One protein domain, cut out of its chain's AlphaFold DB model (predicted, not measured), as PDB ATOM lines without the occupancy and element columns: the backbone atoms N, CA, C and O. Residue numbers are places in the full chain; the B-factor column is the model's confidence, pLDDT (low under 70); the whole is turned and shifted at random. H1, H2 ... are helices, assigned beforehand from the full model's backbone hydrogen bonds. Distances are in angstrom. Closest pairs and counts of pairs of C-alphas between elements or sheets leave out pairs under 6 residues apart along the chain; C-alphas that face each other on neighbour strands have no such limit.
ATOM      1  N   THR A 220     138.978 138.078 120.951       44.22
ATOM      2  CA  THR A 220     138.502 139.052 119.952       44.22
ATOM      3  C   THR A 220     139.643 139.744 119.173       44.22
ATOM      4  O   THR A 220     140.587 140.249 119.782       44.22
ATOM      5  N   PRO A 221     139.554 139.856 117.828       48.59
ATOM      6  CA  PRO A 221     140.641 140.350 116.964       48.59
ATOM      7  C   PRO A 221     141.004 141.838 117.151       48.59
ATOM      8  O   PRO A 221     142.106 142.258 116.794       48.59
ATOM      9  N   THR A 222     140.120 142.644 117.744       58.75
ATOM     10  CA  THR A 222     140.353 144.072 118.023       58.75
ATOM     11  C   THR A 222     141.487 144.303 119.021       58.75
ATOM     12  O   THR A 222     142.310 145.195 118.811       58.75
ATOM     13  N   THR A 223     141.584 143.475 120.064       62.41
ATOM     14  CA  THR A 223     142.625 143.602 121.094       62.41
ATOM     15  C   THR A 223     143.995 143.204 120.540       62.41
ATOM     16  O   THR A 223     144.979 143.905 120.772       62.41
ATOM     17  N   GLN A 224     144.064 142.148 119.722       68.31
ATOM     18  CA  GLN A 224     145.321 141.677 119.127       68.31
ATOM     19  C   GLN A 224     145.896 142.673 118.107       68.31
ATOM     20  O   GLN A 224     147.101 142.924 118.089       68.31
ATOM     21  N   HIS A 225     145.045 143.300 117.290       77.94
ATOM     22  CA  HIS A 225     145.488 144.344 116.364       77.94
ATOM     23  C   HIS A 225     146.045 145.575 117.105       77.94
ATOM     24  O   HIS A 225     147.081 146.116 116.710       77.94
ATOM     25  N   LEU A 226     145.399 146.004 118.199       81.31
ATOM     26  CA  LEU A 226     145.902 147.110 119.023       81.31
ATOM     27  C   LEU A 226     147.236 146.761 119.693       81.31
ATOM     28  O   LEU A 226     148.156 147.574 119.643       81.31
ATOM     29  N   GLN A 227     147.373 145.553 120.248       85.56
ATOM     30  CA  GLN A 227     148.629 145.079 120.839       85.56
ATOM     31  C   GLN A 227     149.775 145.071 119.822       85.56
ATOM     32  O   GLN A 227     150.851 145.594 120.110       85.56
ATOM     33  N   ASN A 228     149.539 144.566 118.607       84.81
ATOM     34  CA  ASN A 228     150.541 144.572 117.538       84.81
ATOM     35  C   ASN A 228     150.952 145.999 117.145       84.81
ATOM     36  O   ASN A 228     152.137 146.285 116.973       84.81
ATOM     37  N   LYS A 229     149.984 146.919 117.053       85.62
ATOM     38  CA  LYS A 229     150.252 148.331 116.756       85.62
ATOM     39  C   LYS A 229     151.057 149.010 117.867       85.62
ATOM     40  O   LYS A 229     151.960 149.789 117.570       85.62
ATOM     41  N   ILE A 230     150.761 148.703 119.129       88.12
ATOM     42  CA  ILE A 230     151.513 149.190 120.291       88.12
ATOM     43  C   ILE A 230     152.955 148.681 120.251       88.12
ATOM     44  O   ILE A 230     153.870 149.488 120.388       88.12
ATOM     45  N   CYS A 231     153.174 147.389 119.989       90.25
ATOM     46  CA  CYS A 231     154.519 146.831 119.830       90.25
ATOM     47  C   CYS A 231     155.310 147.568 118.739       90.25
ATOM     48  O   CYS A 231     156.418 148.026 119.007       90.25
ATOM     49  N   GLY A 232     154.713 147.784 117.561       87.06
ATOM     50  CA  GLY A 232     155.369 148.520 116.476       87.06
ATOM     51  C   GLY A 232     155.725 149.970 116.842       87.06
ATOM     52  O   GLY A 232     156.795 150.456 116.485       87.06
ATOM     53  N   LEU A 233     154.870 150.665 117.602       87.88
ATOM     54  CA  LEU A 233     155.171 152.016 118.095       87.88
ATOM     55  C   LEU A 233     156.323 152.018 119.112       87.88
ATOM     56  O   LEU A 233     157.158 152.923 119.084       87.88
ATOM     57  N   LEU A 234     156.387 151.014 119.990       89.12
ATOM     58  CA  LEU A 234     157.463 150.875 120.974       89.12
ATOM     59  C   LEU A 234     158.809 150.551 120.312       89.12
ATOM     60  O   LEU A 234     159.815 151.160 120.672       89.12
ATOM     61  N   GLU A 235     158.826 149.676 119.304       88.31
ATOM     62  CA  GLU A 235     160.023 149.358 118.507       88.31
ATOM     63  C   GLU A 235     160.581 150.595 117.788       88.31
ATOM     64  O   GLU A 235     161.791 150.800 117.729       88.31
ATOM     65  N   GLN A 236     159.699 151.482 117.319       86.06
ATOM     66  CA  GLN A 236     160.066 152.768 116.716       86.06
ATOM     67  C   GLN A 236     160.451 153.845 117.748       86.06
ATOM     68  O   GLN A 236     160.604 155.013 117.386       86.06
ATOM     69  N   CYS A 237     160.572 153.491 119.032       84.56
ATOM     70  CA  CYS A 237     160.819 154.414 120.144       84.56
ATOM     71  C   CYS A 237     159.752 155.523 120.292       84.56
ATOM     72  O   CYS A 237     159.995 156.542 120.941       84.56
ATOM     73  N   GLN A 238     158.546 155.338 119.742       87.19
ATOM     74  CA  GLN A 238     157.422 156.278 119.842       87.19
ATOM     75  C   GLN A 238     156.584 156.003 121.101       87.19
ATOM     76  O   GLN A 238     155.377 155.764 121.029       87.19
ATOM     77  N   ILE A 239     157.236 156.050 122.268       88.75
ATOM     78  CA  ILE A 239     156.668 155.626 123.559       88.75
ATOM     79  C   ILE A 239     155.372 156.386 123.882       88.75
ATOM     80  O   ILE A 239     154.347 155.756 124.121       88.75
ATOM     81  N   ASN A 240     155.358 157.721 123.793       89.06
ATOM     82  CA  ASN A 240     154.154 158.511 124.100       89.06
ATOM     83  C   ASN A 240     152.951 158.133 123.227       89.06
ATOM     84  O   ASN A 240     151.844 157.987 123.735       89.06
ATOM     85  N   LYS A 241     153.154 157.876 121.929       86.38
ATOM     86  CA  LYS A 241     152.059 157.459 121.037       86.38
ATOM     87  C   LYS A 241     151.517 156.075 121.382       86.38
ATOM     88  O   LYS A 241     150.312 155.861 121.270       86.38
ATOM     89  N   ALA A 242     152.384 155.151 121.800       86.75
ATOM     90  CA  ALA A 242     151.968 153.831 122.264       86.75
ATOM     91  C   ALA A 242     151.082 153.948 123.516       86.75
ATOM     92  O   ALA A 242     149.993 153.377 123.556       86.75
ATOM     93  N   PHE A 243     151.501 154.765 124.487       87.88
ATOM     94  CA  PHE A 243     150.728 155.027 125.701       87.88
ATOM     95  C   PHE A 243     149.413 155.759 125.419       87.88
ATOM     96  O   PHE A 243     148.387 155.366 125.960       87.88
ATOM     97  N   HIS A 244     149.387 156.751 124.525       87.12
ATOM     98  CA  HIS A 244     148.134 157.396 124.119       87.12
ATOM     99  C   HIS A 244     147.150 156.410 123.491       87.12
ATOM    100  O   HIS A 244     145.967 156.431 123.826       87.12
ATOM    101  N   LEU A 245     147.624 155.528 122.605       83.81
ATOM    102  CA  LEU A 245     146.773 154.521 121.974       83.81
ATOM    103  C   LEU A 245     146.173 153.559 123.010       83.81
ATOM    104  O   LEU A 245     144.996 153.217 122.909       83.81
ATOM    105  N   ALA A 246     146.958 153.166 124.016       85.38
ATOM    106  CA  ALA A 246     146.482 152.330 125.110       85.38
ATOM    107  C   ALA A 246     145.470 153.071 126.004       85.38
ATOM    108  O   ALA A 246     144.375 152.566 126.233       85.38
ATOM    109  N   LEU A 247     145.778 154.294 126.440       85.56
ATOM    110  CA  LEU A 247     144.923 155.089 127.331       85.56
ATOM    111  C   LEU A 247     143.563 155.437 126.700       85.56
ATOM    112  O   LEU A 247     142.539 155.376 127.379       85.56
ATOM    113  N   ILE A 248     143.532 155.752 125.397       80.38
ATOM    114  CA  ILE A 248     142.296 156.077 124.656       80.38
ATOM    115  C   ILE A 248     141.400 154.844 124.475       80.38
ATOM    116  O   ILE A 248     140.186 154.981 124.341       80.38
ATOM    117  N   SER A 249     141.973 153.635 124.488       78.62
ATOM    118  CA  SER A 249     141.189 152.399 124.377       78.62
ATOM    119  C   SER A 249     140.316 152.120 125.605       78.62
ATOM    120  O   SER A 249     139.405 151.300 125.517       78.62
ATOM    121  N   ASN A 250     140.580 152.806 126.728       78.06
ATOM    122  CA  ASN A 250     139.914 152.606 128.017       78.06
ATOM    123  C   ASN A 250     139.926 151.134 128.490       78.06
ATOM    124  O   ASN A 250     139.032 150.702 129.217       78.06
ATOM    125  N   ASP A 251     140.931 150.362 128.061       82.44
ATOM    126  CA  ASP A 251     141.173 148.974 128.457       82.44
ATOM    127  C   ASP A 251     142.434 148.907 129.324       82.44
ATOM    128  O   ASP A 251     143.559 149.051 128.834       82.44
ATOM    129  N   LEU A 252     142.239 148.666 130.622       84.50
ATOM    130  CA  LEU A 252     143.323 148.580 131.600       84.50
ATOM    131  C   LEU A 252     144.351 147.505 131.226       84.50
ATOM    132  O   LEU A 252     145.554 147.734 131.333       84.50
ATOM    133  N   SER A 253     143.882 146.373 130.695       85.31
ATOM    134  CA  SER A 253     144.722 145.247 130.272       85.31
ATOM    135  C   SER A 253     145.700 145.667 129.173       85.31
ATOM    136  O   SER A 253     146.827 145.175 129.097       85.31
ATOM    137  N   LEU A 254     145.286 146.602 128.313       85.25
ATOM    138  CA  LEU A 254     146.123 147.123 127.241       85.25
ATOM    139  C   LEU A 254     147.153 148.139 127.751       85.25
ATOM    140  O   LEU A 254     148.280 148.182 127.249       85.25
ATOM    141  N   VAL A 255     146.802 148.930 128.765       87.12
ATOM    142  CA  VAL A 255     147.740 149.845 129.432       87.12
ATOM    143  C   VAL A 255     148.803 149.054 130.197       87.12
ATOM    144  O   VAL A 255     149.995 149.334 130.048       87.12
ATOM    145  N   GLU A 256     148.408 148.007 130.924       86.12
ATOM    146  CA  GLU A 256     149.328 147.075 131.585       86.12
ATOM    147  C   GLU A 256     150.250 146.374 130.580       86.12
ATOM    148  O   GLU A 256     151.469 146.350 130.768       86.12
ATOM    149  N   PHE A 257     149.697 145.870 129.470       88.56
ATOM    150  CA  PHE A 257     150.481 145.288 128.380       88.56
ATOM    151  C   PHE A 257     151.527 146.275 127.838       88.56
ATOM    152  O   PHE A 257     152.689 145.913 127.633       88.56
ATOM    153  N   THR A 258     151.134 147.536 127.645       89.50
ATOM    154  CA  THR A 258     152.022 148.596 127.148       89.50
ATOM    155  C   THR A 258     153.151 148.886 128.138       89.50
ATOM    156  O   THR A 258     154.308 148.968 127.727       89.50
ATOM    157  N   LEU A 259     152.848 148.965 129.439       87.81
ATOM    158  CA  LEU A 259     153.843 149.143 130.506       87.81
ATOM    159  C   LEU A 259     154.840 147.982 130.570       87.81
ATOM    160  O   LEU A 259     156.046 148.209 130.689       87.81
ATOM    161  N   GLN A 260     154.355 146.744 130.451       87.56
ATOM    162  CA  GLN A 260     155.205 145.555 130.447       87.56
ATOM    163  C   GLN A 260     156.142 145.539 129.233       87.56
ATOM    164  O   GLN A 260     157.334 145.265 129.379       87.56
ATOM    165  N   LYS A 261     155.633 145.871 128.039       88.38
ATOM    166  CA  LYS A 261     156.424 145.872 126.798       88.38
ATOM    167  C   LYS A 261     157.408 147.033 126.696       88.38
ATOM    168  O   LYS A 261     158.506 146.837 126.186       88.38
ATOM    169  N   ALA A 262     157.052 148.213 127.199       84.44
ATOM    170  CA  ALA A 262     157.919 149.390 127.178       84.44
ATOM    171  C   ALA A 262     159.049 149.342 128.226       84.44
ATOM    172  O   ALA A 262     159.922 150.207 128.201       84.44
ATOM    173  N   ASN A 263     159.039 148.338 129.117       80.56
ATOM    174  CA  ASN A 263     159.917 148.190 130.278       80.56
ATOM    175  C   ASN A 263     159.815 149.381 131.253       80.56
ATOM    176  O   ASN A 263     160.347 150.471 131.029       80.56
TER     177      ASN A 263
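Overview. This is residues 220 to 263 of the 343 residues of the protein "CSON014468 protein" of Culicoides sonorensis (UniProt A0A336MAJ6). Three helices lie side by side in a small up-and-down bundle, their centres making a triangle, with the long H1 along the longest axis and H2 and H3 as a hairpin packed on it. H1 reaches out beyond the two shorter helices at its first end. The printed part has 44 residues with three named helices, H1, H2 and H3 along the chain, and no named strand; the class is all helix. It is compact, with a radius of gyration of the C-alphas of 9.2 A, and elongated, spanning 27 by 16 by 16 A.

Along the chain. H1, the longest helix, takes residues 221 to 235 and measures 21.4 A from first to last C-alpha, starting at C-alpha 221 (140.641, 140.350, 116.964). H2 takes residues 239 to 248, 14.4 A long, from C-alpha 239 at (156.668, 155.626, 123.559). H3 takes residues 252 to 262, 15.3 A long, and ends at C-alpha 262 (157.919, 149.390, 127.178).

Arrangement. H1, H2 and H3 form a bundle, up and down, each helix running against the one before it. H1 touches H2 with residues 229 to 234 alone; the closest C-alphas, of Ile 230 and Ala 242, are 5.1 A apart. This helical hairpin has a shallow tilt of 22 degrees, opposite ways. H1 also touches H3, the closest C-alphas being those of Leu 234 and Ala 262 at 6.4 A, with a shallow tilt of 28 degrees, the same way. H2 and H3, the second helical hairpin, touch at a shallow tilt of 8 degrees, opposite ways; their closest C-alphas, of Ala 246 and Val 255, are 5.1 A apart. In H1, H2 and H3 every O i to N i+4 pair is within hydrogen-bond range.

Size, cuts and confidence. The C-alphas of Thr 220 and Cys 237, the two farthest apart, are 27.1 A apart. The printed part has no cut, and the links H1 to H2 and H2 to H3 are tight. The mean pLDDT of the printed part is 82.3; residues 220 to 224 are under 70.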